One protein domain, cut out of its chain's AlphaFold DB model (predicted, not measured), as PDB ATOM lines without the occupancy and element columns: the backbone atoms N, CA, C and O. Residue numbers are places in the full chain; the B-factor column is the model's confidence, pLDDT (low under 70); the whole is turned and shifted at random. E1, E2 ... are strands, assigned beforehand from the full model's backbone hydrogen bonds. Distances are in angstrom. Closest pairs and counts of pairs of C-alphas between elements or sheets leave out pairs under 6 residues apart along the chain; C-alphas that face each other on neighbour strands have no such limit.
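This is residues 24 to 87 and 94 to 121 of the 163 residues of an uncharacterized protein of Candida albicans (strain WO-1) (UniProt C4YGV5). Two four-stranded antiparallel sheets lie face to face as a sandwich, E1 E2 E3 E4 forming one layer and E5 E6 E7 E8 the other, with their strands crossed at 41 degrees. Both layers are twisted; they come close where E1 meets E5, while E8 lies farthest from the mean of the C-alphas, and a long loop, residues 97 to 114, joins E7 to E8. The printed part has 92 residues with eight named strands, E1 to E8 in chain order, and no named helix; the class is all strand. It is compact, with a radius of gyration of the C-alphas of 12.8 A, and rounded, spanning 33 by 25 by 23 A.

The sheet of E1, residues 24 to 30, E2, residues 35 to 42, E3, residues 47 to 54, and E4, residues 59 to 66, runs in that order and is a meander, each strand the antiparallel neighbour of the one before. N 28 and O 37 of the hairpin E1 and E2 are 2.9 A apart, within hydrogen-bond range. Also within hydrogen-bond range are N 38 and O 51 of the hairpin E2 and E3, at 2.8 A, and N 50 and O 63 of the hairpin E3 and E4, at 2.9 A. E4 bends by 51 degrees at residue 62. The other sheet runs E5, residues 71 to 77, E6, residues 82 to 87, E7, residues 94 to 96, and E8, residues 115 to 121, with edge strands E5 and E8. Within hydrogen-bond range are N 84 and O 75 of the hairpin E5 and E6 at 3.0 A, N 83 and O 95 of E6 and E7 at 2.8 A, and N 96 and O 115 of the hairpin E7 and E8 at 2.8 A. Between the sheets, the closest C-alphas of E1 and E5 are those of Val 28 and Ile 75, 6.9 A apart. Those of E4 and E7 are Ala 63 and Ala 95, 7.0 A. E4 and E8 are only just apart, at 8.2 A.

E1 begins at C-alpha 24, (247.608, 209.912, 213.854), and E8 ends at C-alpha 121, (254.087, 210.581, 190.066). E2 is 23.3 A long, E3 23.0 A and E4 21.0 A; E7 is 6.4 A. E5 begins at C-alpha 71, (248.721, 208.448, 202.733).

The C-alphas of Thr 56 and Ser 121, the two farthest apart, are 37.9 A apart. Residues 88 to 93 are not printed; C-alphas 87 and 94 are 11.2 A apart across this cut. The link E7 to E8 is long. Mean pLDDT of the printed part is 85.8; residues 99 to 110 are under 70.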
ATOM      1  N   ILE A  24     246.538 210.843 214.227       94.06
ATOM      2  CA  ILE A  24     247.608 209.912 213.854       94.06
ATOM      3  C   ILE A  24     247.112 209.013 212.723       94.06
ATOM      4  O   ILE A  24     246.097 208.329 212.875       94.06
ATOM      5  N   ILE A  25     247.843 209.003 211.612       94.62
ATOM      6  CA  ILE A  25     247.536 208.180 210.438       94.62
ATOM      7  C   ILE A  25     248.505 207.012 210.269       94.62
ATOM      8  O   ILE A  25     248.092 205.962 209.783       94.62
ATOM      9  N   ASP A  26     249.762 207.172 210.687       95.12
ATOM     10  CA  ASP A  26     250.776 206.121 210.614       95.12
ATOM     11  C   ASP A  26     251.868 206.322 211.678       95.12
ATOM     12  O   ASP A  26     252.015 207.410 212.250       95.12
ATOM     13  N   SER A  27     252.630 205.267 211.962       95.06
ATOM     14  CA  SER A  27     253.773 205.320 212.872       95.06
ATOM     15  C   SER A  27     254.828 204.274 212.531       95.06
ATOM     16  O   SER A  27     254.494 203.108 212.319       95.06
ATOM     17  N   VAL A  28     256.098 204.665 212.592       94.88
ATOM     18  CA  VAL A  28     257.248 203.783 212.361       94.88
ATOM     19  C   VAL A  28     258.185 203.852 213.563       94.88
ATOM     20  O   VAL A  28     258.403 204.915 214.143       94.88
ATOM     21  N   PHE A  29     258.716 202.699 213.967       92.94
ATOM     22  CA  PHE A  29     259.740 202.620 215.003       92.94
ATOM     23  C   PHE A  29     261.122 202.655 214.362       92.94
ATOM     24  O   PHE A  29     261.402 201.846 213.479       92.94
ATOM     25  N   ASP A  30     261.982 203.538 214.856       88.25
ATOM     26  CA  ASP A  30     263.371 203.616 214.435       88.25
ATOM     27  C   ASP A  30     264.285 202.871 215.417       88.25
ATOM     28  O   ASP A  30     264.347 203.169 216.613       88.25
ATOM     29  N   VAL A  31     265.035 201.910 214.878       86.12
ATOM     30  CA  VAL A  31     266.013 201.105 215.615       86.12
ATOM     31  C   VAL A  31     267.330 201.842 215.874       86.12
ATOM     32  O   VAL A  31     268.043 201.469 216.806       86.12
ATOM     33  N   ILE A  32     267.659 202.867 215.081       86.69
ATOM     34  CA  ILE A  32     268.926 203.604 215.160       86.69
ATOM     35  C   ILE A  32     268.865 204.645 216.280       86.69
ATOM     36  O   ILE A  32     269.721 204.651 217.166       86.69
ATOM     37  N   SER A  33     267.846 205.510 216.275       84.56
ATOM     38  CA  SER A  33     267.673 206.559 217.294       84.56
ATOM     39  C   SER A  33     266.811 206.141 218.489       84.56
ATOM     40  O   SER A  33     266.614 206.938 219.411       84.56
ATOM     41  N   ASP A  34     266.319 204.899 218.489       89.62
ATOM     42  CA  ASP A  34     265.455 204.336 219.530       89.62
ATOM     43  C   ASP A  34     264.238 205.238 219.816       89.62
ATOM     44  O   ASP A  34     263.926 205.592 220.962       89.62
ATOM     45  N   SER A  35     263.583 205.663 218.735       92.19
ATOM     46  CA  SER A  35     262.489 206.632 218.729       92.19
ATOM     47  C   SER A  35     261.297 206.120 217.921       92.19
ATOM     48  O   SER A  35     261.385 205.131 217.192       92.19
ATOM     49  N   ILE A  36     260.146 206.766 218.092       94.25
ATOM     50  CA  ILE A  36     258.953 206.488 217.289       94.25
ATOM     51  C   ILE A  36     258.634 207.732 216.476       94.25
ATOM     52  O   ILE A  36     258.448 208.808 217.045       94.25
ATOM     53  N   THR A  37     258.529 207.568 215.166       95.25
ATOM     54  CA  THR A  37     258.104 208.619 214.247       95.25
ATOM     55  C   THR A  37     256.620 208.449 213.964       95.25
ATOM     56  O   THR A  37     256.179 207.392 213.517       95.25
ATOM     57  N   PHE A  38     255.842 209.486 214.249       95.62
ATOM     58  CA  PHE A  38     254.406 209.550 214.021       95.62
ATOM     59  C   PHE A  38     254.104 210.469 212.853       95.62
ATOM     60  O   PHE A  38     254.679 211.552 212.736       95.62
ATOM     61  N   VAL A  39     253.144 210.056 212.038       96.19
ATOM     62  CA  VAL A  39     252.578 210.878 210.979       96.19
ATOM     63  C   VAL A  39     251.168 211.270 211.391       96.19
ATOM     64  O   VAL A  39     250.337 210.408 211.689       96.19
ATOM     65  N   LEU A  40     250.904 212.570 211.412       95.12
ATOM     66  CA  LEU A  40     249.612 213.152 211.728       95.12
ATOM     67  C   LEU A  40     249.042 213.861 210.501       95.12
ATOM     68  O   LEU A  40     249.761 214.538 209.769       95.12
ATOM     69  N   SER A  41     247.742 213.717 210.273       94.00
ATOM     70  CA  SER A  41     247.024 214.431 209.218       94.00
ATOM     71  C   SER A  41     245.536 214.542 209.549       94.00
ATOM     72  O   SER A  41     245.036 213.895 210.470       94.00
ATOM     73  N   SER A  42     244.820 215.378 208.803       90.56
ATOM     74  CA  SER A  42     243.361 215.457 208.816       90.56
ATOM     75  C   SER A  42     242.858 215.673 207.391       90.56
ATOM     76  O   SER A  42     243.452 216.431 206.621       90.56
ATOM     77  N   GLU A  43     241.752 215.012 207.036       82.38
ATOM     78  CA  GLU A  43     241.130 215.154 205.711       82.38
ATOM     79  C   GLU A  43     240.653 216.594 205.455       82.38
ATOM     80  O   GLU A  43     240.623 217.040 204.310       82.38
ATOM     81  N   GLU A  44     240.323 217.340 206.515       84.19
ATOM     82  CA  GLU A  44     239.848 218.725 206.418       84.19
ATOM     83  C   GLU A  44     240.990 219.740 206.285       84.19
ATOM     84  O   GLU A  44     240.850 220.732 205.571       84.19
ATOM     85  N   SER A  45     242.118 219.508 206.967       83.56
ATOM     86  CA  SER A  45     243.228 220.468 207.011       83.56
ATOM     87  C   SER A  45     244.137 220.393 205.790       83.56
ATOM     88  O   SER A  45     244.825 221.371 205.501       83.56
ATOM     89  N   GLN A  46     244.150 219.254 205.081       88.88
ATOM     90  CA  GLN A  46     245.056 218.996 203.955       88.88
ATOM     91  C   GLN A  46     246.526 219.265 204.323       88.88
ATOM     92  O   GLN A  46     247.299 219.783 203.518       88.88
ATOM     93  N   ILE A  47     246.908 218.959 205.564       91.88
ATOM     94  CA  ILE A  47     248.267 219.118 206.088       91.88
ATOM     95  C   ILE A  47     248.739 217.771 206.626       91.88
ATOM     96  O   ILE A  47     247.965 217.014 207.222       91.88
ATOM     97  N   ILE A  48     250.018 217.487 206.413       94.31
ATOM     98  CA  ILE A  48     250.725 216.393 207.065       94.31
ATOM     99  C   ILE A  48     251.769 216.976 208.011       94.31
ATOM    100  O   ILE A  48     252.482 217.913 207.655       94.31
ATOM    101  N   GLU A  49     251.837 216.428 209.217       94.25
ATOM    102  CA  GLU A  49     252.832 216.759 210.231       94.25
ATOM    103  C   GLU A  49     253.540 215.465 210.641       94.25
ATOM    104  O   GLU A  49     252.893 214.454 210.914       94.25
ATOM    105  N   VAL A  50     254.869 215.487 210.684       95.06
ATOM    106  CA  VAL A  50     255.678 214.348 211.125       95.06
ATOM    107  C   VAL A  50     256.419 214.720 212.391       95.06
ATOM    108  O   VAL A  50     257.166 215.697 212.419       95.06
ATOM    109  N   GLN A  51     256.230 213.920 213.435       94.00
ATOM    110  CA  GLN A  51     256.848 214.123 214.740       94.00
ATOM    111  C   GLN A  51     257.672 212.902 215.135       94.00
ATOM    112  O   GLN A  51     257.214 211.773 214.983       94.00
ATOM    113  N   GLN A  52     258.846 213.115 215.715       92.81
ATOM    114  CA  GLN A  52     259.685 212.054 216.261       92.81
ATOM    115  C   GLN A  52     259.729 212.149 217.787       92.81
ATOM    116  O   GLN A  52     260.024 213.194 218.368       92.81
ATOM    117  N   PHE A  53     259.398 211.039 218.444       93.19
ATOM    118  CA  PHE A  53     259.331 210.906 219.896       93.19
ATOM    119  C   PHE A  53     260.513 210.076 220.368       93.19
ATOM    120  O   PHE A  53     260.556 208.856 220.182       93.19
ATOM    121  N   HIS A  54     261.457 210.728 221.033       89.69
ATOM    122  CA  HIS A  54     262.572 210.042 221.667       89.69
ATOM    123  C   HIS A  54     262.147 209.463 223.018       89.69
ATOM    124  O   HIS A  54     261.367 210.064 223.760       89.69
ATOM    125  N   LYS A  55     262.743 208.332 223.417       86.00
ATOM    126  CA  LYS A  55     262.530 207.759 224.760       86.00
ATOM    127  C   LYS A  55     262.928 208.686 225.909       86.00
ATOM    128  O   LYS A  55     262.487 208.480 227.036       86.00
ATOM    129  N   THR A  56     263.744 209.702 225.637       84.25
ATOM    130  CA  THR A  56     264.119 210.745 226.601       84.25
ATOM    131  C   THR A  56     262.970 211.701 226.931       84.25
ATOM    132  O   THR A  56     263.087 212.464 227.885       84.25
ATOM    133  N   GLY A  57     261.863 211.655 226.179       82.12
ATOM    134  CA  GLY A  57     260.727 212.571 226.300       82.12
ATOM    135  C   GLY A  57     260.814 213.786 225.373       82.12
ATOM    136  O   GLY A  57     259.874 214.575 225.323       82.12
ATOM    137  N   ASN A  58     261.911 213.925 224.622       86.88
ATOM    138  CA  ASN A  58     262.036 214.969 223.610       86.88
ATOM    139  C   ASN A  58     261.172 214.639 222.391       86.88
ATOM    140  O   ASN A  58     261.150 213.499 221.923       86.88
ATOM    141  N   ILE A  59     260.492 215.662 221.882       89.50
ATOM    142  CA  ILE A  59     259.640 215.585 220.697       89.50
ATOM    143  C   ILE A  59     260.133 216.635 219.709       89.50
ATOM    144  O   ILE A  59     260.095 217.832 220.022       89.50
ATOM    145  N   SER A  60     260.555 216.182 218.535       89.69
ATOM    146  CA  SER A  60     260.947 217.016 217.399       89.69
ATOM    147  C   SER A  60     259.888 216.928 216.302       89.69
ATOM    148  O   SER A  60     259.283 215.880 216.087       89.69
ATOM    149  N   VAL A  61     259.633 218.044 215.622       91.06
ATOM    150  CA  VAL A  61     258.804 218.067 214.413       91.06
ATOM    151  C   VAL A  61     259.769 218.012 213.236       91.06
ATOM    152  O   VAL A  61     260.622 218.883 213.114       91.06
ATOM    153  N   LEU A  62     259.673 216.963 212.420       91.75
ATOM    154  CA  LEU A  62     260.599 216.716 211.314       91.75
ATOM    155  C   LEU A  62     260.153 217.390 210.019       91.75
ATOM    156  O   LEU A  62     260.989 217.808 209.233       91.75
ATOM    157  N   ALA A  63     258.846 217.439 209.768       91.94
ATOM    158  CA  ALA A  63     258.283 218.004 208.549       91.94
ATOM    159  C   ALA A  63     256.839 218.444 208.793       91.94
ATOM    160  O   ALA A  63     256.101 217.788 209.531       91.94
ATOM    161  N   SER A  64     256.420 219.525 208.137       92.31
ATOM    162  CA  SER A  64     255.020 219.947 208.099       92.31
ATOM    163  C   SER A  64     254.725 220.607 206.762       92.31
ATOM    164  O   SER A  64     255.312 221.640 206.449       92.31
ATOM    165  N   PHE A  65     253.830 220.031 205.962       92.44
ATOM    166  CA  PHE A  65     253.541 220.549 204.624       92.44
ATOM    167  C   PHE A  65     252.119 220.245 204.146       92.44
ATOM    168  O   PHE A  65     251.487 219.306 204.635       92.44
ATOM    169  N   PRO A  66     251.582 221.044 203.204       92.44
ATOM    170  CA  PRO A  66     250.256 220.802 202.659       92.44
ATOM    171  C   PRO A  66     250.252 219.600 201.705       92.44
ATOM    172  O   PRO A  66     251.103 219.486 200.824       92.44
ATOM    173  N   ILE A  67     249.252 218.730 201.841       90.50
ATOM    174  CA  ILE A  67     248.978 217.614 200.937       90.50
ATOM    175  C   ILE A  67     247.471 217.365 200.832       90.50
ATOM    176  O   ILE A  67     246.756 217.305 201.828       90.50
ATOM    177  N   ASN A  68     246.978 217.180 199.609       90.19
ATOM    178  CA  ASN A  68     245.562 216.924 199.330       90.19
ATOM    179  C   ASN A  68     245.330 215.475 198.870       90.19
ATOM    180  O   ASN A  68     244.701 215.217 197.843       90.19
ATOM    181  N   SER A  69     245.930 214.515 199.569       91.88
ATOM    182  CA  SER A  69     245.854 213.105 199.198       91.88
ATOM    183  C   SER A  69     246.022 212.213 200.418       91.88
ATOM    184  O   SER A  69     246.718 212.559 201.371       91.88
ATOM    185  N   LYS A  70     245.390 211.040 200.377       92.62
ATOM    186  CA  LYS A  70     245.495 210.041 201.439       92.62
ATOM    187  C   LYS A  70     246.860 209.353 201.400       92.62
ATOM    188  O   LYS A  70     247.282 208.879 200.342       92.62
ATOM    189  N   LEU A  71     247.504 209.240 202.558       95.25
ATOM    190  CA  LEU A  71     248.721 208.448 202.733       95.25
ATOM    191  C   LEU A  71     248.413 206.949 202.584       95.25
ATOM    192  O   LEU A  71     247.486 206.431 203.209       95.25
ATOM    193  N   ILE A  72     249.195 206.263 201.754       94.88
ATOM    194  CA  ILE A  72     249.136 204.809 201.555       94.88
ATOM    195  C   ILE A  72     250.245 204.114 202.336       94.88
ATOM    196  O   ILE A  72     250.013 203.058 202.921       94.88
ATOM    197  N   ASN A  73     251.449 204.680 202.313       94.94
ATOM    198  CA  ASN A  73     252.598 204.102 202.988       94.94
ATOM    199  C   ASN A  73     253.618 205.185 203.360       94.94
ATOM    200  O   ASN A  73     253.793 206.153 202.615       94.94
ATOM    201  N   PHE A  74     254.280 204.998 204.496       96.06
ATOM    202  CA  PHE A  74     255.326 205.873 205.004       96.06
ATOM    203  C   PHE A  74     256.526 205.058 205.496       96.06
ATOM    204  O   PHE A  74     256.368 203.990 206.089       96.06
ATOM    205  N   ILE A  75     257.726 205.585 205.256       94.12
ATOM    206  CA  ILE A  75     258.980 205.056 205.797       94.12
ATOM    207  C   ILE A  75     259.907 206.207 206.189       94.12
ATOM    208  O   ILE A  75     259.896 207.279 205.574       94.12
ATOM    209  N   HIS A  76     260.724 205.972 207.213       93.38
ATOM    210  CA  HIS A  76     261.709 206.922 207.713       93.38
ATOM    211  C   HIS A  76     263.110 206.321 207.605       93.38
ATOM    212  O   HIS A  76     263.452 205.407 208.346       93.38
ATOM    213  N   PHE A  77     263.921 206.879 206.707       90.69
ATOM    214  CA  PHE A  77     265.341 206.573 206.575       90.69
ATOM    215  C   PHE A  77     266.150 207.529 207.445       90.69
ATOM    216  O   PHE A  77     266.474 208.654 207.049       90.69
ATOM    217  N   VAL A  78     266.463 207.091 208.659       86.06
ATOM    218  CA  VAL A  78     267.139 207.942 209.651       86.06
ATOM    219  C   VAL A  78     268.584 208.226 209.250       86.06
ATOM    220  O   VAL A  78     269.056 209.343 209.441       86.06
ATOM    221  N   ASP A  79     269.258 207.267 208.612       86.44
ATOM    222  CA  ASP A  79     270.646 207.414 208.155       86.44
ATOM    223  C   ASP A  79     270.832 208.545 207.130       86.44
ATOM    224  O   ASP A  79     271.880 209.194 207.102       86.44
ATOM    225  N   SER A  80     269.819 208.802 206.295       87.38
ATOM    226  CA  SER A  80     269.835 209.861 205.280       87.38
ATOM    227  C   SER A  80     268.988 211.082 205.649       87.38
ATOM    228  O   SER A  80     268.900 212.011 204.848       87.38
ATOM    229  N   ASN A  81     268.387 211.110 206.844       90.00
ATOM    230  CA  ASN A  81     267.404 212.116 207.264       90.00
ATOM    231  C   ASN A  81     266.254 212.306 206.257       90.00
ATOM    232  O   ASN A  81     265.820 213.429 205.987       90.00
ATOM    233  N   GLN A  82     265.774 211.204 205.678       91.38
ATOM    234  CA  GLN A  82     264.738 211.224 204.651       91.38
ATOM    235  C   GLN A  82     263.457 210.557 205.121       91.38
ATOM    236  O   GLN A  82     263.444 209.477 205.709       91.38
ATOM    237  N   LEU A  83     262.352 211.207 204.796       93.75
ATOM    238  CA  LEU A  83     261.000 210.732 205.006       93.75
ATOM    239  C   LEU A  83     260.391 210.497 203.633       93.75
ATOM    240  O   LEU A  83     260.373 211.422 202.821       93.75
ATOM    241  N   ILE A  84     259.908 209.287 203.365       94.06
ATOM    242  CA  ILE A  84     259.270 208.973 202.086       94.06
ATOM    243  C   ILE A  84     257.797 208.678 202.319       94.06
ATOM    244  O   ILE A  84     257.430 207.855 203.161       94.06
ATOM    245  N   PHE A  85     256.959 209.345 201.535       94.94
ATOM    246  CA  PHE A  85     255.511 209.236 201.567       94.94
ATOM    247  C   PHE A  85     255.014 208.740 200.217       94.94
ATOM    248  O   PHE A  85     255.382 209.272 199.167       94.94
ATOM    249  N   VAL A  86     254.138 207.743 200.249       94.19
ATOM    250  CA  VAL A  86     253.419 207.259 199.071       94.19
ATOM    251  C   VAL A  86     251.956 207.637 199.220       94.19
ATOM    252  O   VAL A  86     251.293 207.203 200.165       94.19
ATOM    253  N   PHE A  87     251.446 208.429 198.283       94.50
ATOM    254  CA  PHE A  87     250.087 208.950 198.321       94.50
ATOM    255  C   PHE A  87     249.165 208.279 197.296       94.50
ATOM    256  O   PHE A  87     249.577 207.816 196.233       94.50
ATOM    257  N   THR A  94     259.356 212.917 198.904       94.12
ATOM    258  CA  THR A  94     260.449 212.849 199.867       94.12
ATOM    259  C   THR A  94     260.526 214.166 200.622       94.12
ATOM    260  O   THR A  94     260.498 215.232 200.011       94.12
ATOM    261  N   ALA A  95     260.648 214.097 201.944       93.44
ATOM    262  CA  ALA A  95     261.041 215.224 202.773       93.44
ATOM    263  C   ALA A  95     262.421 214.942 203.374       93.44
ATOM    264  O   ALA A  95     262.606 213.938 204.064       93.44
ATOM    265  N   THR A  96     263.386 215.811 203.092       92.81
ATOM    266  CA  THR A  96     264.737 215.740 203.657       92.81
ATOM    267  C   THR A  96     264.862 216.823 204.714       92.81
ATOM    268  O   THR A  96     264.850 218.011 204.383       92.81
ATOM    269  N   TYR A  97     264.949 216.421 205.982       90.12
ATOM    270  CA  TYR A  97     265.123 217.356 207.092       90.12
ATOM    271  C   TYR A  97     266.608 217.532 207.400       90.12
ATOM    272  O   TYR A  97     267.420 216.614 207.266       90.12
ATOM    273  N   ASN A  98     266.978 218.737 207.819       82.00
ATOM    274  CA  ASN A  98     268.348 219.043 208.176       82.00
ATOM    275  C   ASN A  98     268.529 218.938 209.690       82.00
ATOM    276  O   ASN A  98     267.882 219.646 210.456       82.00
ATOM    277  N   ASN A  99     269.432 218.066 210.131       69.81
ATOM    278  CA  ASN A  99     269.793 217.947 211.540       69.81
ATOM    279  C   ASN A  99     270.964 218.890 211.860       69.81
ATOM    280  O   ASN A  99     272.074 218.467 212.198       69.81
ATOM    281  N   ASN A 100     270.742 220.189 211.666       59.56
ATOM    282  CA  ASN A 100     271.733 221.199 211.994       59.56
ATOM    283  C   ASN A 100     271.629 221.535 213.487       59.56
ATOM    284  O   ASN A 100     270.869 222.408 213.894       59.56
ATOM    285  N   ASN A 101     272.500 220.922 214.295       52.59
ATOM    286  CA  ASN A 101     272.676 221.175 215.740       52.59
ATOM    287  C   ASN A 101     273.005 222.644 216.128       52.59
ATOM    288  O   ASN A 101     273.358 222.915 217.275       52.59
ATOM    289  N   ASN A 102     272.960 223.586 215.184       46.72
ATOM    290  CA  ASN A 102     273.279 225.000 215.368       46.72
ATOM    291  C   ASN A 102     272.033 225.886 215.542       46.72
ATOM    292  O   ASN A 102     272.184 227.092 215.748       46.72
ATOM    293  N   SER A 103     270.815 225.336 215.458       47.41
ATOM    294  CA  SER A 103     269.608 226.089 215.803       47.41
ATOM    295  C   SER A 103     269.588 226.356 217.312       47.41
ATOM    296  O   SER A 103     269.686 225.428 218.110       47.41
ATOM    297  N   ASN A 104     269.419 227.617 217.718       48.75
ATOM    298  CA  ASN A 104     269.278 228.019 219.128       48.75
ATOM    299  C   ASN A 104     267.987 227.494 219.796       48.75
ATOM    300  O   ASN A 104     267.732 227.811 220.958       48.75
ATOM    301  N   ASP A 105     267.183 226.709 219.077       49.31
ATOM    302  CA  ASP A 105     266.019 226.015 219.601       49.31
ATOM    303  C   ASP A 105     266.401 224.658 220.186       49.31
ATOM    304  O   ASP A 105     267.095 223.844 219.578       49.31
ATOM    305  N   THR A 106     265.873 224.378 221.375       49.56
ATOM    306  CA  THR A 106     266.126 223.159 222.160       49.56
ATOM    307  C   THR A 106     265.663 221.855 221.489       49.56
ATOM    308  O   THR A 106     265.845 220.788 222.071       49.56
ATOM    309  N   ASN A 107     265.087 221.933 220.281       54.19
ATOM    310  CA  ASN A 107     264.560 220.810 219.498       54.19
ATOM    311  C   ASN A 107     265.279 220.584 218.148       54.19
ATOM    312  O   ASN A 107     264.857 219.702 217.407       54.19
ATOM    313  N   GLY A 108     266.355 221.327 217.846       51.34
ATOM    314  CA  GLY A 108     267.387 220.987 216.844       51.34
ATOM    315  C   GLY A 108     267.002 220.950 215.356       51.34
ATOM    316  O   GLY A 108     267.896 220.897 214.518       51.34
ATOM    317  N   ILE A 109     265.711 220.955 215.018       62.22
ATOM    318  CA  ILE A 109     265.214 220.817 213.645       62.22
ATOM    319  C   ILE A 109     264.309 222.005 213.346       62.22
ATOM    320  O   ILE A 109     263.268 222.177 213.986       62.22
ATOM    321  N   ASP A 110     264.734 222.826 212.388       68.25
ATOM    322  CA  ASP A 110     263.909 223.887 211.829       68.25
ATOM    323  C   ASP A 110     263.007 223.289 210.743       68.25
ATOM    324  O   ASP A 110     263.479 222.742 209.744       68.25
ATOM    325  N   ILE A 111     261.694 223.368 210.961       75.31
ATOM    326  CA  ILE A 111     260.681 222.835 210.044       75.31
ATOM    327  C   ILE A 111     260.813 223.516 208.674       75.31
ATOM    328  O   ILE A 111     260.642 222.854 207.649       75.31
ATOM    329  N   ASP A 112     261.188 224.798 208.659       73.06
ATOM    330  CA  ASP A 112     261.309 225.603 207.443       73.06
ATOM    331  C   ASP A 112     262.536 225.217 206.594       73.06
ATOM    332  O   ASP A 112     262.574 225.503 205.395       73.06
ATOM    333  N   GLU A 113     263.525 224.520 207.171       82.12
ATOM    334  CA  GLU A 113     264.680 223.983 206.434       82.12
ATOM    335  C   GLU A 113     264.380 222.645 205.736       82.12
ATOM    336  O   GLU A 113     265.223 222.128 204.996       82.12
ATOM    337  N   THR A 114     263.194 222.066 205.948       86.88
ATOM    338  CA  THR A 114     262.841 220.766 205.369       86.88
ATOM    339  C   THR A 114     262.552 220.894 203.877       86.88
ATOM    340  O   THR A 114     261.608 221.563 203.455       86.88
ATOM    341  N   ILE A 115     263.345 220.201 203.061       89.94
ATOM    342  CA  ILE A 115     263.203 220.212 201.603       89.94
ATOM    343  C   ILE A 115     262.207 219.128 201.200       89.94
ATOM    344  O   ILE A 115     262.429 217.951 201.482       89.94
ATOM    345  N   ILE A 116     261.124 219.524 200.531       92.25
ATOM    346  CA  ILE A 116     260.057 218.624 200.077       92.25
ATOM    347  C   ILE A 116     260.099 218.526 198.556       92.25
ATOM    348  O   ILE A 116     260.003 219.535 197.858       92.25
ATOM    349  N   GLU A 117     260.205 217.305 198.042       91.38
ATOM    350  CA  GLU A 117     260.324 217.029 196.613       91.38
ATOM    351  C   GLU A 117     259.391 215.893 196.196       91.38
ATOM    352  O   GLU A 117     259.260 214.885 196.888       91.38
ATOM    353  N   ILE A 118     258.767 216.031 195.027       89.38
ATOM    354  CA  ILE A 118     258.047 214.932 194.379       89.38
ATOM    355  C   ILE A 118     259.056 214.186 193.507       89.38
ATOM    356  O   ILE A 118     259.501 214.700 192.480       89.38
ATOM    357  N   VAL A 119     259.425 212.975 193.918       86.94
ATOM    358  CA  VAL A 119     260.419 212.135 193.221       86.94
ATOM    359  C   VAL A 119     259.796 211.267 192.132       86.94
ATOM    360  O   VAL A 119     260.492 210.800 191.230       86.94
ATOM    361  N   GLY A 120     258.482 211.054 192.191       83.12
ATOM    362  CA  GLY A 120     257.734 210.317 191.179       83.12
ATOM    363  C   GLY A 120     256.242 210.607 191.265       83.12
ATOM    364  O   GLY A 120     255.737 210.947 192.331       83.12
ATOM    365  N   SER A 121     255.544 210.468 190.141       86.44
ATOM    366  CA  SER A 121     254.087 210.581 190.066       86.44
ATOM    367  C   SER A 121     253.538 209.522 189.107       86.44
ATOM    368  O   SER A 121     254.150 209.239 188.072       86.44
TER     369      SER A 121